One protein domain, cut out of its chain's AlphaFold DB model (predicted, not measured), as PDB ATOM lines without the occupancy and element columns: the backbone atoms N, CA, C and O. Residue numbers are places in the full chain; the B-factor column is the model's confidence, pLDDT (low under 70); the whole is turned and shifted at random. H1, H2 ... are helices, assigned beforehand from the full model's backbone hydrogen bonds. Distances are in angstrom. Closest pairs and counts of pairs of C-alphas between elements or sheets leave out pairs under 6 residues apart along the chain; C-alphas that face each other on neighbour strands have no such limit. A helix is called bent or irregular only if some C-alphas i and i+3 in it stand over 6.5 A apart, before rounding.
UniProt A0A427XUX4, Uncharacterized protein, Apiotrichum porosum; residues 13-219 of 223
ATOM      1  N   GLY A  13     -35.697  17.183 -32.372       84.81
ATOM      2  CA  GLY A  13     -34.822  18.264 -31.918       84.81
ATOM      3  C   GLY A  13     -34.493  19.291 -33.008       84.81
ATOM      4  O   GLY A  13     -34.404  20.483 -32.713       84.81
ATOM      5  N   GLU A  14     -34.345  18.870 -34.264       86.69
ATOM      6  CA  GLU A  14     -34.131  19.776 -35.401       86.69
ATOM      7  C   GLU A  14     -35.393  20.548 -35.756       86.69
ATOM      8  O   GLU A  14     -35.307  21.757 -35.966       86.69
ATOM      9  N   VAL A  15     -36.566  19.905 -35.717       87.81
ATOM     10  CA  VAL A  15     -37.855  20.604 -35.853       87.81
ATOM     11  C   VAL A  15     -37.970  21.698 -34.795       87.81
ATOM     12  O   VAL A  15     -38.351  22.828 -35.089       87.81
ATOM     13  N   PHE A  16     -37.593  21.402 -33.553       88.62
ATOM     14  CA  PHE A  16     -37.711  22.365 -32.460       88.62
ATOM     15  C   PHE A  16     -36.723  23.527 -32.600       88.62
ATOM     16  O   PHE A  16     -37.056  24.665 -32.270       88.62
ATOM     17  N   LYS A  17     -35.516  23.270 -33.118       88.31
ATOM     18  CA  LYS A  17     -34.559  24.328 -33.474       88.31
ATOM     19  C   LYS A  17     -35.075  25.179 -34.636       88.31
ATOM     20  O   LYS A  17     -35.029  26.399 -34.533       88.31
ATOM     21  N   GLY A  18     -35.604  24.549 -35.685       86.50
ATOM     22  CA  GLY A  18     -36.180  25.224 -36.849       86.50
ATOM     23  C   GLY A  18     -37.374  26.101 -36.481       86.50
ATOM     24  O   GLY A  18     -37.462  27.236 -36.940       86.50
ATOM     25  N   ALA A  19     -38.226  25.643 -35.561       88.62
ATOM     26  CA  ALA A  19     -39.339  26.433 -35.045       88.62
ATOM     27  C   ALA A  19     -38.863  27.761 -34.437       88.62
ATOM     28  O   ALA A  19     -39.445  28.801 -34.714       88.62
ATOM     29  N   LYS A  20     -37.748  27.776 -33.693       87.69
ATOM     30  CA  LYS A  20     -37.203  29.021 -33.114       87.69
ATOM     31  C   LYS A  20     -36.758  30.050 -34.159       87.69
ATOM     32  O   LYS A  20     -36.573  31.211 -33.813       87.69
ATOM     33  N   SER A  21     -36.568  29.638 -35.410       88.38
ATOM     34  CA  SER A  21     -36.246  30.521 -36.534       88.38
ATOM     35  C   SER A  21     -37.489  31.103 -37.222       88.38
ATOM     36  O   SER A  21     -37.353  31.979 -38.074       88.38
ATOM     37  N   VAL A  22     -38.690  30.634 -36.868       89.38
ATOM     38  CA  VAL A  22     -39.981  31.117 -37.380       89.38
ATOM     39  C   VAL A  22     -40.555  32.167 -36.422       89.38
ATOM     40  O   VAL A  22     -40.339  32.096 -35.209       89.38
ATOM     41  N   ALA A  23     -41.299  33.143 -36.952       90.44
ATOM     42  CA  ALA A  23     -42.068  34.089 -36.142       90.44
ATOM     43  C   ALA A  23     -43.082  33.353 -35.245       90.44
ATOM     44  O   ALA A  23     -43.587  32.297 -35.630       90.44
ATOM     45  N   LEU A  24     -43.384  33.907 -34.066       88.19
ATOM     46  CA  LEU A  24     -44.212  33.257 -33.041       88.19
ATOM     47  C   LEU A  24     -45.552  32.754 -33.605       88.19
ATOM     48  O   LEU A  24     -45.981  31.645 -33.298       88.19
ATOM     49  N   GLU A  25     -46.164  33.532 -34.492       86.44
ATOM     50  CA  GLU A  25     -47.452  33.243 -35.124       86.44
ATOM     51  C   GLU A  25     -47.407  32.006 -36.039       86.44
ATOM     52  O   GLU A  25     -48.403  31.303 -36.177       86.44
ATOM     53  N   GLY A  26     -46.249  31.713 -36.644       88.38
ATOM     54  CA  GLY A  26     -46.042  30.560 -37.529       88.38
ATOM     55  C   GLY A  26     -45.398  29.348 -36.847       88.38
ATOM     56  O   GLY A  26     -45.353  28.262 -37.427       88.38
ATOM     57  N   GLN A  27     -44.899  29.502 -35.616       92.19
ATOM     58  CA  GLN A  27     -44.203  28.432 -34.895       92.19
ATOM     59  C   GLN A  27     -45.092  27.216 -34.650       92.19
ATOM     60  O   GLN A  27     -44.664  26.086 -34.877       92.19
ATOM     61  N   LEU A  28     -46.332  27.437 -34.208       92.38
ATOM     62  CA  LEU A  28     -47.249  26.346 -33.882       92.38
ATOM     63  C   LEU A  28     -47.585  25.497 -35.114       92.38
ATOM     64  O   LEU A  28     -47.556  24.267 -35.042       92.38
ATOM     65  N   GLU A  29     -47.867  26.143 -36.247       92.19
ATOM     66  CA  GLU A  29     -48.155  25.458 -37.508       92.19
ATOM     67  C   GLU A  29     -46.951  24.628 -37.968       92.19
ATOM     68  O   GLU A  29     -47.094  23.443 -38.286       92.19
ATOM     69  N   TYR A  30     -45.753  25.220 -37.914       91.31
ATOM     70  CA  TYR A  30     -44.510  24.543 -38.262       91.31
ATOM     71  C   TYR A  30     -44.275  23.297 -37.395       91.31
ATOM     72  O   TYR A  30     -44.076  22.204 -37.926       91.31
ATOM     73  N   ILE A  31     -44.358  23.428 -36.065       92.88
ATOM     74  CA  ILE A  31     -44.142  22.317 -35.123       92.88
ATOM     75  C   ILE A  31     -45.178  21.213 -35.339       92.88
ATOM     76  O   ILE A  31     -44.826  20.034 -35.361       92.88
ATOM     77  N   THR A  32     -46.447  21.578 -35.530       91.06
ATOM     78  CA  THR A  32     -47.534  20.610 -35.728       91.06
ATOM     79  C   THR A  32     -47.300  19.768 -36.979       91.06
ATOM     80  O   THR A  32     -47.472  18.545 -36.963       91.06
ATOM     81  N   LYS A  33     -46.884  20.415 -38.072       91.44
ATOM     82  CA  LYS A  33     -46.654  19.762 -39.360       91.44
ATOM     83  C   LYS A  33     -45.362  18.945 -39.361       91.44
ATOM     84  O   LYS A  33     -45.403  17.730 -39.556       91.44
ATOM     85  N   GLU A  34     -44.231  19.597 -39.117       91.44
ATOM     86  CA  GLU A  34     -42.906  18.984 -39.237       91.44
ATOM     87  C   GLU A  34     -42.627  18.019 -38.078       91.44
ATOM     88  O   GLU A  34     -42.040  16.954 -38.270       91.44
ATOM     89  N   GLY A  35     -43.144  18.308 -36.880       92.12
ATOM     90  CA  GLY A  35     -43.014  17.428 -35.720       92.12
ATOM     91  C   GLY A  35     -43.735  16.097 -35.918       92.12
ATOM     92  O   GLY A  35     -43.192  15.039 -35.602       92.12
ATOM     93  N   ALA A  36     -44.933  16.106 -36.509       90.50
ATOM     94  CA  ALA A  36     -45.651  14.872 -36.822       90.50
ATOM     95  C   ALA A  36     -44.936  14.022 -37.888       90.50
ATOM     96  O   ALA A  36     -44.969  12.790 -37.812       90.50
ATOM     97  N   ILE A  37     -44.304  14.661 -38.877       91.06
ATOM     98  CA  ILE A  37     -43.499  13.984 -39.906       91.06
ATOM     99  C   ILE A  37     -42.268  13.345 -39.263       91.06
ATOM    100  O   ILE A  37     -42.049  12.143 -39.429       91.06
ATOM    101  N   SER A  38     -41.538  14.120 -38.462       91.19
ATOM    102  CA  SER A  38     -40.362  13.669 -37.722       91.19
ATOM    103  C   SER A  38     -40.660  12.446 -36.846       91.19
ATOM    104  O   SER A  38     -40.007  11.410 -36.974       91.19
ATOM    105  N   LEU A  39     -41.737  12.477 -36.048       91.88
ATOM    106  CA  LEU A  39     -42.126  11.327 -35.218       91.88
ATOM    107  C   LEU A  39     -42.445  10.072 -36.039       91.88
ATOM    108  O   LEU A  39     -42.150   8.956 -35.604       91.88
ATOM    109  N   LYS A  40     -43.073  10.218 -37.212       91.12
ATOM    110  CA  LYS A  40     -43.363   9.077 -38.096       91.12
ATOM    111  C   LYS A  40     -42.079   8.464 -38.645       91.12
ATOM    112  O   LYS A  40     -41.982   7.239 -38.690       91.12
ATOM    113  N   GLN A  41     -41.124   9.301 -39.040       89.94
ATOM    114  CA  GLN A  41     -39.821   8.872 -39.542       89.94
ATOM    115  C   GLN A  41     -39.015   8.153 -38.461       89.94
ATOM    116  O   GLN A  41     -38.598   7.017 -38.678       89.94
ATOM    117  N   GLU A  42     -38.891   8.750 -37.271       89.31
ATOM    118  CA  GLU A  42     -38.220   8.114 -36.136       89.31
ATOM    119  C   GLU A  42     -38.871   6.762 -35.821       89.31
ATOM    120  O   GLU A  42     -38.200   5.732 -35.786       89.31
ATOM    121  N   LYS A  43     -40.203   6.708 -35.697       90.31
ATOM    122  CA  LYS A  43     -40.917   5.448 -35.445       90.31
ATOM    123  C   LYS A  43     -40.665   4.393 -36.528       90.31
ATOM    124  O   LYS A  43     -40.613   3.207 -36.204       90.31
ATOM    125  N   ALA A  44     -40.546   4.784 -37.796       89.25
ATOM    126  CA  ALA A  44     -40.251   3.864 -38.892       89.25
ATOM    127  C   ALA A  44     -38.827   3.299 -38.795       89.25
ATOM    128  O   ALA A  44     -38.662   2.082 -38.881       89.25
ATOM    129  N   MET A  45     -37.837   4.150 -38.519       87.62
ATOM    130  CA  MET A  45     -36.452   3.742 -38.262       87.62
ATOM    131  C   MET A  45     -36.386   2.748 -37.094       87.62
ATOM    132  O   MET A  45     -35.840   1.651 -37.227       87.62
ATOM    133  N   TYR A  46     -37.067   3.058 -35.983       86.56
ATOM    134  CA  TYR A  46     -37.124   2.145 -34.846       86.56
ATOM    135  C   TYR A  46     -37.825   0.814 -35.189       86.56
ATOM    136  O   TYR A  46     -37.461  -0.255 -34.692       86.56
ATOM    137  N   LYS A  47     -38.836   0.816 -36.053       88.19
ATOM    138  CA  LYS A  47     -39.446  -0.443 -36.502       88.19
ATOM    139  C   LYS A  47     -38.497  -1.268 -37.367       88.19
ATOM    140  O   LYS A  47     -38.427  -2.475 -37.174       88.19
ATOM    141  N   GLN A  48     -37.758  -0.637 -38.275       88.38
ATOM    142  CA  GLN A  48     -36.817  -1.322 -39.162       88.38
ATOM    143  C   GLN A  48     -35.717  -2.046 -38.377       88.38
ATOM    144  O   GLN A  48     -35.478  -3.234 -38.588       88.38
ATOM    145  N   GLU A  49     -35.093  -1.363 -37.421       84.62
ATOM    146  CA  GLU A  49     -34.098  -1.963 -36.526       84.62
ATOM    147  C   GLU A  49     -34.677  -3.118 -35.691       84.62
ATOM    148  O   GLU A  49     -34.006  -4.128 -35.477       84.62
ATOM    149  N   ALA A  50     -35.931  -2.999 -35.234       86.94
ATOM    150  CA  ALA A  50     -36.598  -4.081 -34.513       86.94
ATOM    151  C   ALA A  50     -36.804  -5.309 -35.414       86.94
ATOM    152  O   ALA A  50     -36.537  -6.428 -34.982       86.94
ATOM    153  N   SER A  51     -37.207  -5.108 -36.672       88.00
ATOM    154  CA  SER A  51     -37.325  -6.190 -37.653       88.00
ATOM    155  C   SER A  51     -35.992  -6.894 -37.896       88.00
ATOM    156  O   SER A  51     -35.968  -8.116 -37.965       88.00
ATOM    157  N   GLN A  52     -34.875  -6.158 -37.960       88.44
ATOM    158  CA  GLN A  52     -33.553  -6.773 -38.115       88.44
ATOM    159  C   GLN A  52     -33.203  -7.684 -36.931       88.44
ATOM    160  O   GLN A  52     -32.686  -8.781 -37.126       88.44
ATOM    161  N   ILE A  53     -33.505  -7.252 -35.704       89.12
ATOM    162  CA  ILE A  53     -33.282  -8.052 -34.493       89.12
ATOM    163  C   ILE A  53     -34.146  -9.324 -34.510       89.12
ATOM    164  O   ILE A  53     -33.653 -10.390 -34.152       89.12
ATOM    165  N   ILE A  54     -35.400  -9.232 -34.967       90.25
ATOM    166  CA  ILE A  54     -36.296 -10.390 -35.121       90.25
ATOM    167  C   ILE A  54     -35.756 -11.366 -36.172       90.25
ATOM    168  O   ILE A  54     -35.716 -12.568 -35.922       90.25
ATOM    169  N   THR A  55     -35.302 -10.872 -37.326       89.75
ATOM    170  CA  THR A  55     -34.686 -11.715 -38.362       89.75
ATOM    171  C   THR A  55     -33.451 -12.433 -37.819       89.75
ATOM    172  O   THR A  55     -33.289 -13.628 -38.048       89.75
ATOM    173  N   ASN A  56     -32.610 -11.739 -37.049       88.12
ATOM    174  CA  ASN A  56     -31.441 -12.349 -36.421       88.12
ATOM    175  C   ASN A  56     -31.840 -13.411 -35.375       88.12
ATOM    176  O   ASN A  56     -31.215 -14.468 -35.328       88.12
ATOM    177  N   GLU A  57     -32.883 -13.167 -34.566       92.19
ATOM    178  CA  GLU A  57     -33.435 -14.173 -33.639       92.19
ATOM    179  C   GLU A  57     -33.914 -15.416 -34.403       92.19
ATOM    180  O   GLU A  57     -33.599 -16.528 -33.993       92.19
ATOM    181  N   ALA A  58     -34.594 -15.247 -35.541       90.81
ATOM    182  CA  ALA A  58     -35.063 -16.366 -36.358       90.81
ATOM    183  C   ALA A  58     -33.911 -17.222 -36.919       90.81
ATOM    184  O   ALA A  58     -34.025 -18.447 -36.970       90.81
ATOM    185  N   THR A  59     -32.788 -16.602 -37.296       88.81
ATOM    186  CA  THR A  59     -31.571 -17.329 -37.700       88.81
ATOM    187  C   THR A  59     -31.011 -18.162 -36.546       88.81
ATOM    188  O   THR A  59     -30.662 -19.329 -36.735       88.81
ATOM    189  N   ILE A  60     -30.967 -17.594 -35.338       90.88
ATOM    190  CA  ILE A  60     -30.521 -18.303 -34.130       90.88
ATOM    191  C   ILE A  60     -31.485 -19.453 -33.796       90.88
ATOM    192  O   ILE A  60     -31.035 -20.550 -33.479       90.88
ATOM    193  N   ASP A  61     -32.795 -19.232 -33.916       89.44
ATOM    194  CA  ASP A  61     -33.819 -20.263 -33.706       89.44
ATOM    195  C   ASP A  61     -33.671 -21.433 -34.674       89.44
ATOM    196  O   ASP A  61     -33.841 -22.584 -34.272       89.44
ATOM    197  N   GLY A  62     -33.335 -21.152 -35.935       86.88
ATOM    198  CA  GLY A  62     -32.991 -22.178 -36.914       86.88
ATOM    199  C   GLY A  62     -31.830 -23.041 -36.424       86.88
ATOM    200  O   GLY A  62     -31.973 -24.253 -36.336       86.88
ATOM    201  N   ALA A  63     -30.724 -22.418 -36.008       87.12
ATOM    202  CA  ALA A  63     -29.550 -23.141 -35.517       87.12
ATOM    203  C   ALA A  63     -29.827 -23.961 -34.242       87.12
ATOM    204  O   ALA A  63     -29.262 -25.039 -34.079       87.12
ATOM    205  N   VAL A  64     -30.686 -23.474 -33.337       87.62
ATOM    206  CA  VAL A  64     -31.054 -24.218 -32.118       87.62
ATOM    207  C   VAL A  64     -31.879 -25.455 -32.461       87.62
ATOM    208  O   VAL A  64     -31.611 -26.518 -31.913       87.62
ATOM    209  N   LYS A  65     -32.832 -25.356 -33.396       85.69
ATOM    210  CA  LYS A  65     -33.643 -26.511 -33.819       85.69
ATOM    211  C   LYS A  65     -32.804 -27.657 -34.376       85.69
ATOM    212  O   LYS A  65     -33.162 -28.807 -34.162       85.69
ATOM    213  N   GLU A  66     -31.679 -27.356 -35.020       81.81
ATOM    214  CA  GLU A  66     -30.759 -28.382 -35.529       81.81
ATOM    215  C   GLU A  66     -30.062 -29.193 -34.425       81.81
ATOM    216  O   GLU A  66     -29.547 -30.280 -34.689       81.81
ATOM    217  N   ILE A  67     -30.043 -28.694 -33.181       80.50
ATOM    218  CA  ILE A  67     -29.619 -29.483 -32.016       80.50
ATOM    219  C   ILE A  67     -30.692 -30.517 -31.662       80.50
ATOM    220  O   ILE A  67     -30.362 -31.668 -31.371       80.50
ATOM    221  N   ASP A  68     -31.958 -30.096 -31.666       76.88
ATOM    222  CA  ASP A  68     -33.090 -30.899 -31.198       76.88
ATOM    223  C   ASP A  68     -33.532 -31.955 -32.227       76.88
ATOM    224  O   ASP A  68     -33.911 -33.062 -31.841       76.88
ATOM    225  N   ASP A  69     -33.467 -31.637 -33.524       75.75
ATOM    226  CA  ASP A  69     -33.844 -32.530 -34.628       75.75
ATOM    227  C   ASP A  69     -32.770 -32.523 -35.733       75.75
ATOM    228  O   ASP A  69     -32.899 -31.823 -36.740       75.75
ATOM    229  N   PRO A  70     -31.657 -33.257 -35.540       67.94
ATOM    230  CA  PRO A  70     -30.514 -33.190 -36.438       67.94
ATOM    231  C   PRO A  70     -30.826 -33.856 -37.783       67.94
ATOM    232  O   PRO A  70     -30.716 -35.077 -37.943       67.94
ATOM    233  N   SER A  71     -31.128 -33.038 -38.790       64.88
ATOM    234  CA  SER A  71     -31.223 -33.481 -40.180       64.88
ATOM    235  C   SER A  71     -29.849 -33.957 -40.706       64.88
ATOM    236  O   SER A  71     -28.817 -33.335 -40.420       64.88
ATOM    237  N   PRO A  72     -29.785 -35.031 -41.524       59.25
ATOM    238  CA  PRO A  72     -28.552 -35.458 -42.197       59.25
ATOM    239  C   PRO A  72     -27.903 -34.357 -43.052       59.25
ATOM    240  O   PRO A  72     -26.680 -34.336 -43.202       59.25
ATOM    241  N   GLU A  73     -28.708 -33.437 -43.586       58.38
ATOM    242  CA  GLU A  73     -28.279 -32.310 -44.421       58.38
ATOM    243  C   GLU A  73     -27.796 -31.126 -43.567       58.38
ATOM    244  O   GLU A  73     -26.896 -30.390 -43.969       58.38
ATOM    245  N   ALA A  74     -28.314 -30.985 -42.345       53.38
ATOM    246  CA  ALA A  74     -28.046 -29.841 -41.482       53.38
ATOM    247  C   ALA A  74     -26.790 -29.951 -40.606       53.38
ATOM    248  O   ALA A  74     -26.276 -28.937 -40.128       53.38
ATOM    249  N   ARG A  75     -26.204 -31.151 -40.461       51.81
ATOM    250  CA  ARG A  75     -24.895 -31.336 -39.789       51.81
ATOM    251  C   ARG A  75     -23.769 -30.482 -40.392       51.81
ATOM    252  O   ARG A  75     -22.773 -30.225 -39.713       51.81
ATOM    253  N   TRP A  76     -23.932 -30.049 -41.643       51.19
ATOM    254  CA  TRP A  76     -23.001 -29.194 -42.386       51.19
ATOM    255  C   TRP A  76     -23.348 -27.698 -42.327       51.19
ATOM    256  O   TRP A  76     -22.548 -26.881 -42.774       51.19
ATOM    257  N   CYS A  77     -24.496 -27.332 -41.748       60.19
ATOM    258  CA  CYS A  77     -24.975 -25.951 -41.626       60.19
ATOM    259  C   CYS A  77     -24.933 -25.410 -40.187       60.19
ATOM    260  O   CYS A  77     -25.361 -24.282 -39.952       60.19
ATOM    261  N   PHE A  78     -24.420 -26.183 -39.224       73.38
ATOM    262  CA  PHE A  78     -24.266 -25.705 -37.851       73.38
ATOM    263  C   PHE A  78     -23.186 -24.608 -37.778       73.38
ATOM    264  O   PHE A  78     -22.066 -24.852 -38.241       73.38
ATOM    265  N   PRO A  79     -23.476 -23.432 -37.189       82.88
ATOM    266  CA  PRO A  79     -22.529 -22.325 -37.146       82.88
ATOM    267  C   PRO A  79     -21.261 -22.693 -36.350       82.88
ATOM    268  O   PRO A  79     -21.360 -23.274 -35.263       82.88
ATOM    269  N   PRO A  80     -20.058 -22.372 -36.862       86.81
ATOM    270  CA  PRO A  80     -18.807 -22.584 -36.142       86.81
ATOM    271  C   PRO A  80     -18.739 -21.735 -34.865       86.81
ATOM    272  O   PRO A  80     -19.444 -20.735 -34.713       86.81
ATOM    273  N   MET A  81     -17.853 -22.111 -33.935       88.25
ATOM    274  CA  MET A  81     -17.692 -21.394 -32.661       88.25
ATOM    275  C   MET A  81     -17.322 -19.917 -32.872       88.25
ATOM    276  O   MET A  81     -17.803 -19.056 -32.133       88.25
ATOM    277  N   ALA A  82     -16.518 -19.615 -33.897       89.69
ATOM    278  CA  ALA A  82     -16.164 -18.247 -34.266       89.69
ATOM    279  C   ALA A  82     -17.410 -17.388 -34.559       89.69
ATOM    280  O   ALA A  82     -17.562 -16.311 -33.980       89.69
ATOM    281  N   ASP A  83     -18.349 -17.900 -35.359       90.44
ATOM    282  CA  ASP A  83     -19.594 -17.196 -35.689       90.44
ATOM    283  C   ASP A  83     -20.485 -17.015 -34.457       90.44
ATOM    284  O   ASP A  83     -21.064 -15.946 -34.257       90.44
ATOM    285  N   LEU A  84     -20.555 -18.019 -33.577       91.62
ATOM    286  CA  LEU A  84     -21.305 -17.921 -32.321       91.62
ATOM    287  C   LEU A  84     -20.733 -16.859 -31.373       91.62
ATOM    288  O   LEU A  84     -21.487 -16.205 -30.649       91.62
ATOM    289  N   ASN A  85     -19.411 -16.680 -31.352       92.38
ATOM    290  CA  ASN A  85     -18.774 -15.611 -30.586       92.38
ATOM    291  C   ASN A  85     -19.107 -14.240 -31.176       92.38
ATOM    292  O   ASN A  85     -19.557 -13.371 -30.432       92.38
ATOM    293  N   ILE A  86     -19.025 -14.091 -32.502       93.75
ATOM    294  CA  ILE A  86     -19.435 -12.867 -33.207       93.75
ATOM    295  C   ILE A  86     -20.909 -12.545 -32.927       93.75
ATOM    296  O   ILE A  86     -21.274 -11.391 -32.699       93.75
ATOM    297  N   TRP A  87     -21.794 -13.545 -32.925       93.38
ATOM    298  CA  TRP A  87     -23.207 -13.341 -32.595       93.38
ATOM    299  C   TRP A  87     -23.393 -12.863 -31.156       93.38
ATOM    300  O   TRP A  87     -24.174 -11.944 -30.920       93.38
ATOM    301  N   ALA A  88     -22.673 -13.455 -30.202       93.75
ATOM    302  CA  ALA A  88     -22.745 -13.057 -28.801       93.75
ATOM    303  C   ALA A  88     -22.248 -11.622 -28.574       93.75
ATOM    304  O   ALA A  88     -22.923 -10.860 -27.885       93.75
ATOM    305  N   GLU A  89     -21.120 -11.244 -29.178       95.06
ATOM    306  CA  GLU A  89     -20.575  -9.881 -29.119       95.06
ATOM    307  C   GLU A  89     -21.567  -8.873 -29.707       95.06
ATOM    308  O   GLU A  89     -21.989  -7.946 -29.020       95.06
ATOM    309  N   ASN A  90     -22.073  -9.130 -30.918       93.88
ATOM    310  CA  ASN A  90     -23.073  -8.272 -31.556       93.88
ATOM    311  C   ASN A  90     -24.357  -8.113 -30.720       93.88
ATOM    312  O   ASN A  90     -24.985  -7.053 -30.730       93.88
ATOM    313  N   LEU A  91     -24.804  -9.169 -30.030       94.12
ATOM    314  CA  LEU A  91     -25.968  -9.103 -29.142       94.12
ATOM    315  C   LEU A  91     -25.665  -8.315 -27.860       94.12
ATOM    316  O   LEU A  91     -26.535  -7.577 -27.394       94.12
ATOM    317  N   ALA A  92     -24.457  -8.447 -27.308       94.12
ATOM    318  CA  ALA A  92     -24.009  -7.690 -26.143       94.12
ATOM    319  C   ALA A  92     -23.909  -6.188 -26.451       94.12
ATOM    320  O   ALA A  92     -24.449  -5.380 -25.693       94.12
ATOM    321  N   ASP A  93     -23.332  -5.825 -27.597       94.62
ATOM    322  CA  ASP A  93     -23.241  -4.437 -28.061       94.62
ATOM    323  C   ASP A  93     -24.635  -3.829 -28.233       94.62
ATOM    324  O   ASP A  93     -24.959  -2.803 -27.635       94.62
ATOM    325  N   ARG A  94     -25.539  -4.533 -28.927       93.19
ATOM    326  CA  ARG A  94     -26.933  -4.081 -29.091       93.19
ATOM    327  C   ARG A  94     -27.675  -3.947 -27.763       93.19
ATOM    328  O   ARG A  94     -28.548  -3.088 -27.631       93.19
ATOM    329  N   LYS A  95     -27.375  -4.800 -26.779       94.38
ATOM    330  CA  LYS A  95     -27.947  -4.686 -25.432       94.38
ATOM    331  C   LYS A  95     -27.451  -3.421 -24.736       94.38
ATOM    332  O   LYS A  95     -28.265  -2.705 -24.154       94.38
ATOM    333  N   SER A  96     -26.156  -3.132 -24.835       95.44
ATOM    334  CA  SER A  96     -25.547  -1.900 -24.321       95.44
ATOM    335  C   SER A  96     -26.161  -0.650 -24.966       95.44
ATOM    336  O   SER A  96     -26.559   0.284 -24.263       95.44
ATOM    337  N   ASP A  97     -26.362  -0.665 -26.287       92.19
ATOM    338  CA  ASP A  97     -27.011   0.428 -27.021       92.19
ATOM    339  C   ASP A  97     -28.443   0.676 -26.526       92.19
ATOM    340  O   ASP A  97     -28.846   1.816 -26.291       92.19
ATOM    341  N   ILE A  98     -29.222  -0.390 -26.302       93.06
ATOM    342  CA  ILE A  98     -30.584  -0.271 -25.763       93.06
ATOM    343  C   ILE A  98     -30.577   0.267 -24.332       93.06
ATOM    344  O   ILE A  98     -31.441   1.072 -23.986       93.06
ATOM    345  N   GLN A  99     -29.631  -0.152 -23.494       93.75
ATOM    346  CA  GLN A  99     -29.506   0.369 -22.132       93.75
ATOM    347  C   GLN A  99     -29.168   1.861 -22.138       93.75
ATOM    348  O   GLN A  99     -29.801   2.633 -21.413       93.75
ATOM    349  N   THR A 100     -28.254   2.278 -23.014       94.12
ATOM    350  CA  THR A 100     -27.903   3.688 -23.229       94.12
ATOM    351  C   THR A 100     -29.112   4.492 -23.703       94.12
ATOM    352  O   THR A 100     -29.426   5.546 -23.149       94.12
ATOM    353  N   LEU A 101     -29.865   3.959 -24.668       91.56
ATOM    354  CA  LEU A 101     -31.100   4.568 -25.150       91.56
ATOM    355  C   LEU A 101     -32.138   4.718 -24.026       91.56
ATOM    356  O   LEU A 101     -32.729   5.785 -23.866       91.56
ATOM    357  N   LYS A 102     -32.359   3.677 -23.218       91.81
ATOM    358  CA  LYS A 102     -33.291   3.736 -22.082       91.81
ATOM    359  C   LYS A 102     -32.870   4.775 -21.048       91.81
ATOM    360  O   LYS A 102     -33.736   5.482 -20.537       91.81
ATOM    361  N   ALA A 103     -31.576   4.886 -20.754       91.94
ATOM    362  CA  ALA A 103     -31.056   5.914 -19.859       91.94
ATOM    363  C   ALA A 103     -31.355   7.321 -20.402       91.94
ATOM    364  O   ALA A 103     -31.940   8.139 -19.693       91.94
ATOM    365  N   SER A 104     -31.087   7.559 -21.690       89.44
ATOM    366  CA  SER A 104     -31.412   8.828 -22.355       89.44
ATOM    367  C   SER A 104     -32.915   9.155 -22.298       89.44
ATOM    368  O   SER A 104     -33.305  10.272 -21.967       89.44
ATOM    369  N   ILE A 105     -33.790   8.167 -22.503       89.38
ATOM    370  CA  ILE A 105     -35.251   8.335 -22.408       89.38
ATOM    371  C   ILE A 105     -35.709   8.699 -20.986       89.38
ATOM    372  O   ILE A 105     -36.697   9.421 -20.810       89.38
ATOM    373  N   VAL A 106     -35.026   8.192 -19.955       89.25
ATOM    374  CA  VAL A 106     -35.301   8.558 -18.558       89.25
ATOM    375  C   VAL A 106     -34.943  10.023 -18.307       89.25
ATOM    376  O   VAL A 106     -35.735  10.731 -17.681       89.25
ATOM    377  N   GLU A 107     -33.814  10.497 -18.828       88.62
ATOM    378  CA  GLU A 107     -33.423  11.910 -18.756       88.62
ATOM    379  C   GLU A 107     -34.429  12.808 -19.489       88.62
ATOM    380  O   GLU A 107     -34.924  13.786 -18.922       88.62
ATOM    381  N   GLU A 108     -34.837  12.428 -20.701       87.06
ATOM    382  CA  GLU A 108     -35.876  13.138 -21.456       87.06
ATOM    383  C   GLU A 108     -37.203  13.214 -20.690       87.06
ATOM    384  O   GLU A 108     -37.895  14.234 -20.731       87.06
ATOM    385  N   ARG A 109     -37.563  12.165 -19.940       90.12
ATOM    386  CA  ARG A 109     -38.767  12.169 -19.095       90.12
ATOM    387  C   ARG A 109     -38.689  13.218 -17.989       90.12
ATOM    388  O   ARG A 109     -39.718  13.785 -17.624       90.12
ATOM    389  N   MET A 110     -37.502  13.470 -17.441       89.75
ATOM    390  CA  MET A 110     -37.302  14.519 -16.437       89.75
ATOM    391  C   MET A 110     -37.475  15.906 -17.060       89.75
ATOM    392  O   MET A 110     -38.187  16.740 -16.498       89.75
ATOM    393  N   VAL A 111     -36.925  16.120 -18.259       88.12
ATOM    394  CA  VAL A 111     -37.124  17.360 -19.030       88.12
ATOM    395  C   VAL A 111     -38.605  17.575 -19.348       88.12
ATOM    396  O   VAL A 111     -39.131  18.666 -19.137       88.12
ATOM    397  N   LEU A 112     -39.311  16.528 -19.783       91.94
ATOM    398  CA  LEU A 112     -40.743  16.587 -20.076       91.94
ATOM    399  C   LEU A 112     -41.570  16.969 -18.841       91.94
ATOM    400  O   LEU A 112     -42.485  17.781 -18.954       91.94
ATOM    401  N   LYS A 113     -41.246  16.423 -17.663       93.31
ATOM    402  CA  LYS A 113     -41.912  16.802 -16.405       93.31
ATOM    403  C   LYS A 113     -41.687  18.274 -16.060       93.31
ATOM    404  O   LYS A 113     -42.634  18.933 -15.641       93.31
ATOM    405  N   SER A 114     -40.467  18.783 -16.251       93.00
ATOM    406  CA  SER A 114     -40.168  20.208 -16.058       93.00
ATOM    407  C   SER A 114     -41.002  21.069 -17.004       93.00
ATOM    408  O   SER A 114     -41.707  21.963 -16.555       93.00
ATOM    409  N   LEU A 115     -41.019  20.728 -18.295       92.75
ATOM    410  CA  LEU A 115     -41.807  21.444 -19.298       92.75
ATOM    411  C   LEU A 115     -43.310  21.430 -18.970       92.75
ATOM    412  O   LEU A 115     -43.984  22.442 -19.125       92.75
ATOM    413  N   GLN A 116     -43.846  20.304 -18.497       94.50
ATOM    414  CA  GLN A 116     -45.245  20.205 -18.069       94.50
ATOM    415  C   GLN A 116     -45.551  21.108 -16.866       94.50
ATOM    416  O   GLN A 116     -46.613  21.728 -16.833       94.50
ATOM    417  N   ALA A 117     -44.633  21.214 -15.904       95.38
ATOM    418  CA  ALA A 117     -44.776  22.143 -14.785       95.38
ATOM    419  C   ALA A 117     -44.750  23.608 -15.259       95.38
ATOM    420  O   ALA A 117     -45.591  24.399 -14.827       95.38
ATOM    421  N   ASP A 118     -43.858  23.941 -16.195       94.81
ATOM    422  CA  ASP A 118     -43.754  25.282 -16.777       94.81
ATOM    423  C   ASP A 118     -45.020  25.665 -17.559       94.81
ATOM    424  O   ASP A 118     -45.499  26.793 -17.439       94.81
ATOM    425  N   ILE A 119     -45.613  24.725 -18.306       95.25
ATOM    426  CA  ILE A 119     -46.909  24.923 -18.979       95.25
ATOM    427  C   ILE A 119     -47.980  25.289 -17.954       95.25
ATOM    428  O   ILE A 119     -48.659  26.296 -18.126       95.25
ATOM    429  N   VAL A 120     -48.112  24.516 -16.871       96.00
ATOM    430  CA  VAL A 120     -49.127  24.767 -15.836       96.00
ATOM    431  C   VAL A 120     -48.919  26.128 -15.168       96.00
ATOM    432  O   VAL A 120     -49.888  26.830 -14.880       96.00
ATOM    433  N   ALA A 121     -47.668  26.524 -14.918       94.69
ATOM    434  CA  ALA A 121     -47.355  27.845 -14.381       94.69
ATOM    435  C   ALA A 121     -47.768  28.959 -15.358       94.69
ATOM    436  O   ALA A 121     -48.471  29.893 -14.969       94.69
ATOM    437  N   LYS A 122     -47.420  28.822 -16.642       92.88
ATOM    438  CA  LYS A 122     -47.774  29.795 -17.683       92.88
ATOM    439  C   LYS A 122     -49.274  29.880 -17.942       92.88
ATOM    440  O   LYS A 122     -49.792  30.971 -18.150       92.88
ATOM    441  N   GLU A 123     -49.996  28.768 -17.878       94.00
ATOM    442  CA  GLU A 123     -51.458  28.761 -17.972       94.00
ATOM    443  C   GLU A 123     -52.112  29.553 -16.840       94.00
ATOM    444  O   GLU A 123     -53.068  30.289 -17.084       94.00
ATOM    445  N   LYS A 124     -51.583  29.448 -15.615       92.62
ATOM    446  CA  LYS A 124     -52.054  30.259 -14.485       92.62
ATOM    447  C   LYS A 124     -51.783  31.741 -14.716       92.62
ATOM    448  O   LYS A 124     -52.699  32.538 -14.538       92.62
ATOM    449  N   GLU A 125     -50.584  32.098 -15.179       89.06
ATOM    450  CA  GLU A 125     -50.260  33.485 -15.546       89.06
ATOM    451  C   GLU A 125     -51.222  34.020 -16.618       89.06
ATOM    452  O   GLU A 125     -51.712  35.141 -16.503       89.06
ATOM    453  N   VAL A 126     -51.533  33.230 -17.652       89.31
ATOM    454  CA  VAL A 126     -52.494  33.616 -18.699       89.31
ATOM    455  C   VAL A 126     -53.896  33.802 -18.115       89.31
ATOM    456  O   VAL A 126     -54.521  34.825 -18.382       89.31
ATOM    457  N   ALA A 127     -54.377  32.877 -17.284       87.19
ATOM    458  CA  ALA A 127     -55.698  32.977 -16.657       87.19
ATOM    459  C   ALA A 127     -55.814  34.182 -15.703       87.19
ATOM    460  O   ALA A 127     -56.867  34.810 -15.604       87.19
ATOM    461  N   GLU A 128     -54.738  34.526 -14.992       85.50
ATOM    462  CA  GLU A 128     -54.677  35.739 -14.176       85.50
ATOM    463  C   GLU A 128     -54.701  36.995 -15.048       85.50
ATOM    464  O   GLU A 128     -55.469  37.912 -14.762       85.50
ATOM    465  N   PHE A 129     -53.930  37.030 -16.137       81.62
ATOM    466  CA  PHE A 129     -53.935  38.148 -17.084       81.62
ATOM    467  C   PHE A 129     -55.303  38.358 -17.743       81.62
ATOM    468  O   PHE A 129     -55.734  39.501 -17.874       81.62
ATOM    469  N   GLU A 130     -56.010  37.283 -18.096       82.19
ATOM    470  CA  GLU A 130     -57.359  37.338 -18.677       82.19
ATOM    471  C   GLU A 130     -58.335  38.086 -17.754       82.19
ATOM    472  O   GLU A 130     -59.017  39.014 -18.187       82.19
ATOM    473  N   LYS A 131     -58.297  37.801 -16.444       79.62
ATOM    474  CA  LYS A 131     -59.121  38.501 -15.439       79.62
ATOM    475  C   LYS A 131     -58.853  40.006 -15.367       79.62
ATOM    476  O   LYS A 131     -59.758  40.766 -15.037       79.62
ATOM    477  N   HIS A 132     -57.621  40.440 -15.635       71.62
ATOM    478  CA  HIS A 132     -57.241  41.855 -15.565       71.62
ATOM    479  C   HIS A 132     -57.621  42.627 -16.834       71.62
ATOM    480  O   HIS A 132     -57.841  43.833 -16.761       71.62
ATOM    481  N   ILE A 133     -57.709  41.952 -17.984       69.25
ATOM    482  CA  ILE A 133     -58.091  42.565 -19.266       69.25
ATOM    483  C   ILE A 133     -59.599  42.820 -19.334       69.25
ATOM    484  O   ILE A 133     -60.019  43.841 -19.880       69.25
ATOM    485  N   ASP A 134     -60.400  41.920 -18.762       64.44
ATOM    486  CA  ASP A 134     -61.865  42.014 -18.775       64.44
ATOM    487  C   ASP A 134     -62.443  42.823 -17.603       64.44
ATOM    488  O   ASP A 134     -63.654  43.048 -17.538       64.44
ATOM    489  N   SER A 135     -61.603  43.300 -16.678       61.25
ATOM    490  CA  SER A 135     -62.065  44.149 -15.581       61.25
ATOM    491  C   SER A 135     -62.358  45.563 -16.103       61.25
ATOM    492  O   SER A 135     -61.446  46.224 -16.609       61.25
ATOM    493  N   PRO A 136     -63.599  46.074 -15.983       58.84
ATOM    494  CA  PRO A 136     -63.903  47.438 -16.388       58.84
ATOM    495  C   PRO A 136     -63.070  48.418 -15.559       58.84
ATOM    496  O   PRO A 136     -62.930  48.263 -14.344       58.84
ATOM    497  N   ALA A 137     -62.517  49.436 -16.217       61.00
ATOM    498  CA  ALA A 137     -61.851  50.524 -15.519       61.00
ATOM    499  C   ALA A 137     -62.887  51.262 -14.654       61.00
ATOM    500  O   ALA A 137     -63.796  51.910 -15.173       61.00
ATOM    501  N   THR A 138     -62.778  51.132 -13.334       59.94
ATOM    502  CA  THR A 138     -63.579  51.900 -12.378       59.94
ATOM    503  C   THR A 138     -62.927  53.256 -12.154       59.94
ATOM    504  O   THR A 138     -61.791  53.323 -11.680       59.94
ATOM    505  N   PHE A 139     -63.644  54.331 -12.481       62.69
ATOM    506  CA  PHE A 139     -63.210  55.703 -12.222       62.69
ATOM    507  C   PHE A 139     -63.967  56.263 -11.011       62.69
ATOM    508  O   PHE A 139     -65.181  56.078 -10.940       62.69
ATOM    509  N   PRO A 140     -63.294  56.935 -10.061       68.50
ATOM    510  CA  PRO A 140     -63.974  57.682  -9.007       68.50
ATOM    511  C   PRO A 140     -64.817  58.820  -9.604       68.50
ATOM    512  O   PRO A 140     -64.324  59.541 -10.478       68.50
ATOM    513  N   ASP A 141     -66.041  59.012  -9.099       66.69
ATOM    514  CA  ASP A 141     -67.003  60.022  -9.586       66.69
ATOM    515  C   ASP A 141     -66.464  61.470  -9.548       66.69
ATOM    516  O   ASP A 141     -66.885  62.307 -10.341       66.69
ATOM    517  N   ASP A 142     -65.469  61.758  -8.703       73.56
ATOM    518  CA  ASP A 142     -64.903  63.104  -8.512       73.56
ATOM    519  C   ASP A 142     -63.705  63.437  -9.429       73.56
ATOM    520  O   ASP A 142     -62.987  64.417  -9.209       73.56
ATOM    521  N   THR A 143     -63.432  62.631 -10.460       72.62
ATOM    522  CA  THR A 143     -62.264  62.855 -11.332       72.62
ATOM    523  C   THR A 143     -62.496  64.047 -12.285       72.62
ATOM    524  O   THR A 143     -63.415  63.998 -13.106       72.62
ATOM    525  N   PRO A 144     -61.656  65.105 -12.269       74.56
ATOM    526  CA  PRO A 144     -61.832  66.269 -13.139       74.56
ATOM    527  C   PRO A 144     -61.817  65.901 -14.630       74.56
ATOM    528  O   PRO A 144     -60.956  65.145 -15.079       74.56
ATOM    529  N   GLY A 145     -62.709  66.501 -15.425       73.44
ATOM    530  CA  GLY A 145     -62.895  66.189 -16.852       73.44
ATOM    531  C   GLY A 145     -61.613  66.107 -17.709       73.44
ATOM    532  O   GLY A 145     -61.469  65.140 -18.457       73.44
ATOM    533  N   PRO A 146     -60.641  67.036 -17.596       75.62
ATOM    534  CA  PRO A 146     -59.386  66.957 -18.351       75.62
ATOM    535  C   PRO A 146     -58.527  65.742 -17.974       75.62
ATOM    536  O   PRO A 146     -57.914  65.119 -18.838       75.62
ATOM    537  N   ILE A 147     -58.518  65.378 -16.689       73.62
ATOM    538  CA  ILE A 147     -57.808  64.203 -16.174       73.62
ATOM    539  C   ILE A 147     -58.508  62.931 -16.665       73.62
ATOM    540  O   ILE A 147     -57.843  62.004 -17.118       73.62
ATOM    541  N   LEU A 148     -59.845  62.921 -16.677       74.19
ATOM    542  CA  LEU A 148     -60.646  61.813 -17.196       74.19
ATOM    543  C   LEU A 148     -60.349  61.529 -18.679       74.19
ATOM    544  O   LEU A 148     -60.218  60.372 -19.066       74.19
ATOM    545  N   VAL A 149     -60.193  62.571 -19.506       73.62
ATOM    546  CA  VAL A 149     -59.848  62.432 -20.934       73.62
ATOM    547  C   VAL A 149     -58.450  61.845 -21.114       73.62
ATOM    548  O   VAL A 149     -58.283  60.913 -21.899       73.62
ATOM    549  N   VAL A 150     -57.451  62.333 -20.372       72.50
ATOM    550  CA  VAL A 150     -56.076  61.800 -20.436       72.50
ATOM    551  C   VAL A 150     -56.042  60.337 -19.999       72.50
ATOM    552  O   VAL A 150     -55.455  59.505 -20.690       72.50
ATOM    553  N   ILE A 151     -56.715  60.004 -18.896       68.00
ATOM    554  CA  ILE A 151     -56.808  58.629 -18.401       68.00
ATOM    555  C   ILE A 151     -57.526  57.741 -19.418       68.00
ATOM    556  O   ILE A 151     -57.051  56.642 -19.701       68.00
ATOM    557  N   LYS A 152     -58.629  58.204 -20.015       68.81
ATOM    558  CA  LYS A 152     -59.375  57.446 -21.024       68.81
ATOM    559  C   LYS A 152     -58.520  57.152 -22.255       68.81
ATOM    560  O   LYS A 152     -58.426  55.995 -22.647       68.81
ATOM    561  N   VAL A 153     -57.815  58.151 -22.790       67.19
ATOM    562  CA  VAL A 153     -56.912  57.981 -23.943       67.19
ATOM    563  C   VAL A 153     -55.743  57.047 -23.611       67.19
ATOM    564  O   VAL A 153     -55.417  56.171 -24.407       67.19
ATOM    565  N   MET A 154     -55.127  57.177 -22.430       64.56
ATOM    566  CA  MET A 154     -54.056  56.267 -21.998       64.56
ATOM    567  C   MET A 154     -54.559  54.830 -21.814       64.56
ATOM    568  O   MET A 154     -53.885  53.890 -22.229       64.56
ATOM    569  N   THR A 155     -55.752  54.654 -21.244       66.38
ATOM    570  CA  THR A 155     -56.383  53.341 -21.042       66.38
ATOM    571  C   THR A 155     -56.740  52.697 -22.381       66.38
ATOM    572  O   THR A 155     -56.433  51.528 -22.602       66.38
ATOM    573  N   GLU A 156     -57.318  53.464 -23.310       66.88
ATOM    574  CA  GLU A 156     -57.644  53.030 -24.674       66.88
ATOM    575  C   GLU A 156     -56.392  52.700 -25.498       66.88
ATOM    576  O   GLU A 156     -56.420  51.748 -26.269       66.88
ATOM    577  N   ALA A 157     -55.279  53.413 -25.308       63.62
ATOM    578  CA  ALA A 157     -54.005  53.120 -25.971       63.62
ATOM    579  C   ALA A 157     -53.244  51.936 -25.339       63.62
ATOM    580  O   ALA A 157     -52.557  51.192 -26.043       63.62
ATOM    581  N   MET A 158     -53.370  51.720 -24.025       64.06
ATOM    582  CA  MET A 158     -52.790  50.563 -23.330       64.06
ATOM    583  C   MET A 158     -53.536  49.260 -23.639       64.06
ATOM    584  O   MET A 158     -52.904  48.205 -23.708       64.06
ATOM    585  N   ASN A 159     -54.851  49.312 -23.868       74.50
ATOM    586  CA  ASN A 159     -55.690  48.123 -24.059       74.50
ATOM    587  C   ASN A 159     -55.233  47.228 -25.243       74.50
ATOM    588  O   ASN A 159     -55.062  46.025 -25.042       74.50
ATOM    589  N   PRO A 160     -54.922  47.760 -26.446       78.06
ATOM    590  CA  PRO A 160     -54.410  46.967 -27.568       78.06
ATOM    591  C   PRO A 160     -53.038  46.341 -27.300       78.06
ATOM    592  O   PRO A 160     -52.802  45.195 -27.676       78.06
ATOM    593  N   ALA A 161     -52.132  47.066 -26.636       79.38
ATOM    594  CA  ALA A 161     -50.797  46.560 -26.322       79.38
ATOM    595  C   ALA A 161     -50.846  45.426 -25.285       79.38
ATOM    596  O   ALA A 161     -50.117  44.440 -25.404       79.38
ATOM    597  N   ILE A 162     -51.727  45.542 -24.287       80.44
ATOM    598  CA  ILE A 162     -51.969  44.494 -23.290       80.44
ATOM    599  C   ILE A 162     -52.626  43.274 -23.949       80.44
ATOM    600  O   ILE A 162     -52.161  42.155 -23.738       80.44
ATOM    601  N   ARG A 163     -53.639  43.479 -24.804       81.44
ATOM    602  CA  ARG A 163     -54.285  42.400 -25.574       81.44
ATOM    603  C   ARG A 163     -53.299  41.663 -26.474       81.44
ATOM    604  O   ARG A 163     -53.289  40.440 -26.477       81.44
ATOM    605  N   ARG A 164     -52.416  42.378 -27.174       85.56
ATOM    606  CA  ARG A 164     -51.373  41.752 -27.998       85.56
ATOM    607  C   ARG A 164     -50.445  40.863 -27.166       85.56
ATOM    608  O   ARG A 164     -50.250  39.707 -27.517       85.56
ATOM    609  N   LYS A 165     -49.929  41.367 -26.039       85.94
ATOM    610  CA  LYS A 165     -49.080  40.573 -25.126       85.94
ATOM    611  C   LYS A 165     -49.799  39.340 -24.580       85.94
ATOM    612  O   LYS A 165     -49.171  38.318 -24.317       85.94
ATOM    613  N   PHE A 166     -51.105  39.441 -24.366       87.19
ATOM    614  CA  PHE A 166     -51.924  38.325 -23.922       87.19
ATOM    615  C   PHE A 166     -52.065  37.239 -24.995       87.19
ATOM    616  O   PHE A 166     -51.855  36.065 -24.690       87.19
ATOM    617  N   GLU A 167     -52.324  37.619 -26.248       88.88
ATOM    618  CA  GLU A 167     -52.365  36.678 -27.376       88.88
ATOM    619  C   GLU A 167     -50.997  36.032 -27.649       88.88
ATOM    620  O   GLU A 167     -50.916  34.826 -27.900       88.88
ATOM    621  N   GLU A 168     -49.904  36.790 -27.518       90.56
ATOM    622  CA  GLU A 168     -48.534  36.262 -27.607       90.56
ATOM    623  C   GLU A 168     -48.311  35.160 -26.556       90.56
ATOM    624  O   GLU A 168     -47.909  34.048 -26.898       90.56
ATOM    625  N   ARG A 169     -48.687  35.396 -25.291       90.38
ATOM    626  CA  ARG A 169     -48.568  34.387 -24.218       90.38
ATOM    627  C   ARG A 169     -49.469  33.172 -24.419       90.38
ATOM    628  O   ARG A 169     -49.052  32.051 -24.129       90.38
ATOM    629  N   LYS A 170     -50.697  33.361 -24.916       92.06
ATOM    630  CA  LYS A 170     -51.581  32.244 -25.295       92.06
ATOM    631  C   LYS A 170     -50.926  31.377 -26.372       92.06
ATOM    632  O   LYS A 170     -50.949  30.149 -26.269       92.06
ATOM    633  N   THR A 171     -50.295  32.014 -27.354       92.50
ATOM    634  CA  THR A 171     -49.574  31.336 -28.436       92.50
ATOM    635  C   THR A 171     -48.355  30.575 -27.906       92.50
ATOM    636  O   THR A 171     -48.190  29.399 -28.229       92.50
ATOM    637  N   GLU A 172     -47.551  31.178 -27.026       92.81
ATOM    638  CA  GLU A 172     -46.419  30.510 -26.362       92.81
ATOM    639  C   GLU A 172     -46.858  29.251 -25.599       92.81
ATOM    640  O   GLU A 172     -46.260  28.186 -25.760       92.81
ATOM    641  N   VAL A 173     -47.940  29.336 -24.817       94.50
ATOM    642  CA  VAL A 173     -48.497  28.177 -24.099       94.50
ATOM    643  C   VAL A 173     -48.940  27.085 -25.073       94.50
ATOM    644  O   VAL A 173     -48.679  25.905 -24.830       94.50
ATOM    645  N   ALA A 174     -49.586  27.447 -26.183       94.44
ATOM    646  CA  ALA A 174     -49.998  26.486 -27.204       94.44
ATOM    647  C   ALA A 174     -48.790  25.772 -27.837       94.44
ATOM    648  O   ALA A 174     -48.799  24.547 -27.971       94.44
ATOM    649  N   ILE A 175     -47.723  26.513 -28.144       93.81
ATOM    650  CA  ILE A 175     -46.453  25.971 -28.643       93.81
ATOM    651  C   ILE A 175     -45.829  25.008 -27.624       93.81
ATOM    652  O   ILE A 175     -45.457  23.888 -27.977       93.81
ATOM    653  N   MET A 176     -45.750  25.399 -26.348       94.12
ATOM    654  CA  MET A 176     -45.204  24.549 -25.283       94.12
ATOM    655  C   MET A 176     -46.001  23.251 -25.119       94.12
ATOM    656  O   MET A 176     -45.411  22.176 -24.989       94.12
ATOM    657  N   LYS A 177     -47.336  23.324 -25.165       95.25
ATOM    658  CA  LYS A 177     -48.208  22.141 -25.127       95.25
ATOM    659  C   LYS A 177     -47.943  21.202 -26.289       95.25
ATOM    660  O   LYS A 177     -47.865  19.992 -26.081       95.25
ATOM    661  N   GLU A 178     -47.783  21.745 -27.488       94.56
ATOM    662  CA  GLU A 178     -47.500  20.943 -28.669       94.56
ATOM    663  C   GLU A 178     -46.115  20.279 -28.577       94.56
ATOM    664  O   GLU A 178     -45.997  19.074 -28.815       94.56
ATOM    665  N   PHE A 179     -45.093  21.000 -28.100       92.00
ATOM    666  CA  PHE A 179     -43.785  20.417 -27.782       92.00
ATOM    667  C   PHE A 179     -43.900  19.257 -26.786       92.00
ATOM    668  O   PHE A 179     -43.395  18.161 -27.042       92.00
ATOM    669  N   ALA A 180     -44.599  19.469 -25.667       93.75
ATOM    670  CA  ALA A 180     -44.789  18.446 -24.644       93.75
ATOM    671  C   ALA A 180     -45.547  17.226 -25.187       93.75
ATOM    672  O   ALA A 180     -45.184  16.086 -24.884       93.75
ATOM    673  N   ARG A 181     -46.568  17.438 -26.026       94.81
ATOM    674  CA  ARG A 181     -47.337  16.370 -26.678       94.81
ATOM    675  C   ARG A 181     -46.450  15.519 -27.585       94.81
ATOM    676  O   ARG A 181     -46.486  14.290 -27.497       94.81
ATOM    677  N   LEU A 182     -45.645  16.151 -28.437       93.44
ATOM    678  CA  LEU A 182     -44.743  15.454 -29.357       93.44
ATOM    679  C   LEU A 182     -43.660  14.669 -28.604       93.44
ATOM    680  O   LEU A 182     -43.444  13.495 -28.907       93.44
ATOM    681  N   LEU A 183     -43.047  15.271 -27.580       91.81
ATOM    682  CA  LEU A 183     -42.063  14.603 -26.719       91.81
ATOM    683  C   LEU A 183     -42.664  13.416 -25.962       91.81
ATOM    684  O   LEU A 183     -42.048  12.357 -25.896       91.81
ATOM    685  N   THR A 184     -43.885  13.559 -25.441       93.62
ATOM    686  CA  THR A 184     -44.606  12.463 -24.773       93.62
ATOM    687  C   THR A 184     -44.835  11.298 -25.731       93.62
ATOM    688  O   THR A 184     -44.556  10.146 -25.400       93.62
ATOM    689  N   ASN A 185     -45.308  11.589 -26.945       92.94
ATOM    690  CA  ASN A 185     -45.528  10.564 -27.963       92.94
ATOM    691  C   ASN A 185     -44.229   9.853 -28.335       92.94
ATOM    692  O   ASN A 185     -44.226   8.626 -28.442       92.94
ATOM    693  N   ARG A 186     -43.137  10.616 -28.496       92.06
ATOM    694  CA  ARG A 186     -41.804  10.073 -28.751       92.06
ATOM    695  C   ARG A 186     -41.362   9.135 -27.642       92.06
ATOM    696  O   ARG A 186     -41.106   7.966 -27.908       92.06
ATOM    697  N   HIS A 187     -41.359   9.628 -26.407       92.69
ATOM    698  CA  HIS A 187     -40.996   8.860 -25.221       92.69
ATOM    699  C   HIS A 187     -41.723   7.512 -25.186       92.69
ATOM    700  O   HIS A 187     -41.079   6.470 -25.085       92.69
ATOM    701  N   ASN A 188     -43.050   7.531 -25.349       91.69
ATOM    702  CA  ASN A 188     -43.887   6.336 -25.275       91.69
ATOM    703  C   ASN A 188     -43.533   5.298 -26.349       91.69
ATOM    704  O   ASN A 188     -43.359   4.125 -26.031       91.69
ATOM    705  N   PHE A 189     -43.394   5.690 -27.622       90.44
ATOM    706  CA  PHE A 189     -43.091   4.682 -28.642       90.44
ATOM    707  C   PHE A 189     -41.645   4.183 -28.552       90.44
ATOM    708  O   PHE A 189     -41.402   3.010 -28.834       90.44
ATOM    709  N   VAL A 190     -40.685   5.043 -28.191       91.44
ATOM    710  CA  VAL A 190     -39.276   4.637 -28.113       91.44
ATOM    711  C   VAL A 190     -39.078   3.671 -26.945       91.44
ATOM    712  O   VAL A 190     -38.454   2.630 -27.138       91.44
ATOM    713  N   ILE A 191     -39.646   3.952 -25.765       92.44
ATOM    714  CA  ILE A 191     -39.501   3.060 -24.605       92.44
ATOM    715  C   ILE A 191     -40.152   1.697 -24.852       92.44
ATOM    716  O   ILE A 191     -39.557   0.665 -24.534       92.44
ATOM    717  N   ASP A 192     -41.325   1.671 -25.488       91.50
ATOM    718  CA  ASP A 192     -42.016   0.430 -25.840       91.50
ATOM    719  C   ASP A 192     -41.189  -0.410 -26.821       91.50
ATOM    720  O   ASP A 192     -41.013  -1.617 -26.630       91.50
ATOM    721  N   LEU A 193     -40.630   0.221 -27.860       91.06
ATOM    722  CA  LEU A 193     -39.787  -0.465 -28.840       91.06
ATOM    723  C   LEU A 193     -38.467  -0.937 -28.222       91.06
ATOM    724  O   LEU A 193     -38.060  -2.071 -28.474       91.06
ATOM    725  N   ALA A 194     -37.831  -0.128 -27.373       92.50
ATOM    726  CA  ALA A 194     -36.613  -0.498 -26.656       92.50
ATOM    727  C   ALA A 194     -36.838  -1.713 -25.742       92.50
ATOM    728  O   ALA A 194     -36.061  -2.667 -25.777       92.50
ATOM    729  N   ASN A 195     -37.933  -1.726 -24.975       92.44
ATOM    730  CA  ASN A 195     -38.296  -2.853 -24.111       92.44
ATOM    731  C   ASN A 195     -38.574  -4.132 -24.911       92.44
ATOM    732  O   ASN A 195     -38.168  -5.220 -24.504       92.44
ATOM    733  N   ASN A 196     -39.255  -4.027 -26.053       91.12
ATOM    734  CA  ASN A 196     -39.519  -5.188 -26.905       91.12
ATOM    735  C   ASN A 196     -38.232  -5.771 -27.504       91.12
ATOM    736  O   ASN A 196     -38.072  -6.991 -27.536       91.12
ATOM    737  N   ARG A 197     -37.303  -4.915 -27.939       92.38
ATOM    738  CA  ARG A 197     -36.006  -5.338 -28.483       92.38
ATOM    739  C   ARG A 197     -35.118  -5.992 -27.436       92.38
ATOM    740  O   ARG A 197     -34.539  -7.030 -27.721       92.38
ATOM    741  N   GLU A 198     -35.041  -5.422 -26.236       94.56
ATOM    742  CA  GLU A 198     -34.264  -6.002 -25.137       94.56
ATOM    743  C   GLU A 198     -34.730  -7.428 -24.835       94.56
ATOM    744  O   GLU A 198     -33.913  -8.339 -24.783       94.56
ATOM    745  N   LYS A 199     -36.050  -7.653 -24.762       93.56
ATOM    746  CA  LYS A 199     -36.616  -8.995 -24.562       93.56
ATOM    747  C   LYS A 199     -36.210  -9.982 -25.654       93.56
ATOM    748  O   LYS A 199     -36.026 -11.157 -25.356       93.56
ATOM    749  N   ILE A 200     -36.134  -9.541 -26.911       93.62
ATOM    750  CA  ILE A 200     -35.669 -10.392 -28.014       93.62
ATOM    751  C   ILE A 200     -34.182 -10.702 -27.841       93.62
ATOM    752  O   ILE A 200     -33.792 -11.863 -27.892       93.62
ATOM    753  N   ILE A 201     -33.362  -9.685 -27.579       94.94
ATOM    754  CA  ILE A 201     -31.918  -9.846 -27.394       94.94
ATOM    755  C   ILE A 201     -31.609 -10.781 -26.225       94.94
ATOM    756  O   ILE A 201     -30.802 -11.688 -26.388       94.94
ATOM    757  N   ASP A 202     -32.278 -10.626 -25.084       94.88
ATOM    758  CA  ASP A 202     -32.071 -11.480 -23.912       94.88
ATOM    759  C   ASP A 202     -32.358 -12.956 -24.215       94.88
ATOM    760  O   ASP A 202     -31.583 -13.834 -23.827       94.88
ATOM    761  N   ARG A 203     -33.431 -13.244 -24.965       94.62
ATOM    762  CA  ARG A 203     -33.723 -14.611 -25.423       94.62
ATOM    763  C   ARG A 203     -32.682 -15.109 -26.420       94.62
ATOM    764  O   ARG A 203     -32.248 -16.252 -26.310       94.62
ATOM    765  N   SER A 204     -32.268 -14.273 -27.370       95.12
ATOM    766  CA  SER A 204     -31.238 -14.607 -28.358       95.12
ATOM    767  C   SER A 204     -29.889 -14.916 -27.708       95.12
ATOM    768  O   SER A 204     -29.244 -15.881 -28.101       95.12
ATOM    769  N   ILE A 205     -29.486 -14.172 -26.673       95.00
ATOM    770  CA  ILE A 205     -28.252 -14.437 -25.914       95.00
ATOM    771  C   ILE A 205     -28.307 -15.831 -25.281       95.00
ATOM    772  O   ILE A 205     -27.377 -16.616 -25.447       95.00
ATOM    773  N   ALA A 206     -29.410 -16.175 -24.608       94.38
ATOM    774  CA  ALA A 206     -29.569 -17.494 -23.993       94.38
ATOM    775  C   ALA A 206     -29.492 -18.638 -25.025       94.38
ATOM    776  O   ALA A 206     -28.873 -19.677 -24.776       94.38
ATOM    777  N   LYS A 207     -30.078 -18.433 -26.210       94.25
ATOM    778  CA  LYS A 207     -30.008 -19.383 -27.328       94.25
ATOM    779  C   LYS A 207     -28.578 -19.537 -27.854       94.25
ATOM    780  O   LYS A 207     -28.112 -20.660 -28.011       94.25
ATOM    781  N   VAL A 208     -27.844 -18.439 -28.052       94.12
ATOM    782  CA  VAL A 208     -26.435 -18.484 -28.486       94.12
ATOM    783  C   VAL A 208     -25.556 -19.210 -27.469       94.12
ATOM    784  O   VAL A 208     -24.734 -20.036 -27.858       94.12
ATOM    785  N   GLU A 209     -25.751 -18.986 -26.170       93.38
ATOM    786  CA  GLU A 209     -25.006 -19.724 -25.141       93.38
ATOM    787  C   GLU A 209     -25.339 -21.226 -25.137       93.38
ATOM    788  O   GLU A 209     -24.452 -22.054 -24.918       93.38
ATOM    789  N   THR A 210     -26.576 -21.597 -25.485       92.06
ATOM    790  CA  THR A 210     -26.966 -23.002 -25.709       92.06
ATOM    791  C   THR A 210     -26.214 -23.603 -26.903       92.06
ATOM    792  O   THR A 210     -25.629 -24.682 -26.782       92.06
ATOM    793  N   LEU A 211     -26.140 -22.883 -28.031       90.62
ATOM    794  CA  LEU A 211     -25.374 -23.301 -29.215       90.62
ATOM    795  C   LEU A 211     -23.883 -23.479 -28.891       90.62
ATOM    796  O   LEU A 211     -23.275 -24.483 -29.266       90.62
ATOM    797  N   LYS A 212     -23.289 -22.539 -28.144       91.12
ATOM    798  CA  LYS A 212     -21.883 -22.620 -27.718       91.12
ATOM    799  C   LYS A 212     -21.633 -23.820 -26.815       91.12
ATOM    800  O   LYS A 212     -20.633 -24.517 -26.989       91.12
ATOM    801  N   ALA A 213     -22.520 -24.071 -25.851       90.19
ATOM    802  CA  ALA A 213     -22.424 -25.241 -24.986       90.19
ATOM    803  C   ALA A 213     -22.437 -26.535 -25.814       90.19
ATOM    804  O   ALA A 213     -21.581 -27.394 -25.608       90.19
ATOM    805  N   HIS A 214     -23.321 -26.631 -26.810       86.94
ATOM    806  CA  HIS A 214     -23.369 -27.774 -27.719       86.94
ATOM    807  C   HIS A 214     -22.080 -27.930 -28.547       86.94
ATOM    808  O   HIS A 214     -21.495 -29.014 -28.564       86.94
ATOM    809  N   CYS A 215     -21.549 -26.853 -29.139       83.88
ATOM    810  CA  CYS A 215     -20.253 -26.878 -29.838       83.88
ATOM    811  C   CYS A 215     -19.118 -27.437 -28.969       83.88
ATOM    812  O   CYS A 215     -18.335 -28.271 -29.430       83.88
ATOM    813  N   ARG A 216     -19.058 -27.028 -27.693       84.38
ATOM    814  CA  ARG A 216     -18.070 -27.542 -26.729       84.38
ATOM    815  C   ARG A 216     -18.250 -29.040 -26.487       84.38
ATOM    816  O   ARG A 216     -17.258 -29.755 -26.432       84.38
ATOM    817  N   THR A 217     -19.489 -29.535 -26.387       83.25
ATOM    818  CA  THR A 217     -19.742 -30.983 -26.238       83.25
ATOM    819  C   THR A 217     -19.318 -31.798 -27.461       83.25
ATOM    820  O   THR A 217     -18.915 -32.946 -27.314       83.25
ATOM    821  N   LEU A 218     -19.343 -31.196 -28.653       76.38
ATOM    822  CA  LEU A 218     -18.875 -31.813 -29.896       76.38
ATOM    823  C   LEU A 218     -17.350 -31.711 -30.101       76.38
ATOM    824  O   LEU A 218     -16.850 -32.168 -31.127       76.38
ATOM    825  N   GLY A 219     -16.609 -31.097 -29.172       70.56
ATOM    826  CA  GLY A 219     -15.160 -30.893 -29.289       70.56
ATOM    827  C   GLY A 219     -14.745 -29.846 -30.331       70.56
ATOM    828  O   GLY A 219     -13.575 -29.780 -30.704       70.56
TER     829      GLY A 219
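Overview. This is residues 13 to 219 of the 223 residues of an uncharacterized protein of Apiotrichum porosum (UniProt A0A427XUX4). This is a long, thin rod: H4 runs nearly its whole length, H2 and H3 pack along it, and short H1 folds back on H2. The printed part has 207 residues with four named helices, H1 to H4 in order, and no named strand: all helix. It is extended, with radius of gyration of the C-alphas 30.6 A, spanning 110 by 24 by 22 A.

Along the chain. Find C-alpha 13 at (-34.822, 18.264, -31.918); H1 runs to residue 19. H2, residues 24 to 68, 65.1 A, is irregular: C-alphas 25 and 28 are 7.0 A apart. H3 is residues 81 to 133, 76.8 A; H4, residues 145 to 217, 106.7 A, ends at (-19.742, -30.983, -26.238).

Arrangement. H1 and H2 form a hairpin, closest C-alphas Ala 19 and Gln 27, 5.3 A. H4 touches H2, the same way, closest C-alphas Leu 28 and Ile 175, 5.3 A, and H3, opposite ways, Ile 98 and Ala 194, 6.1 A. Every O i to N i+4 pair is within hydrogen-bond range in H1 and H3, 36 of 41 in H2, 67 of 69 in H4.

Size, cuts and confidence. The printed part has no cut; pLDDT is under 70 at residues 70 to 77, 133 to 141 and 151 to 158.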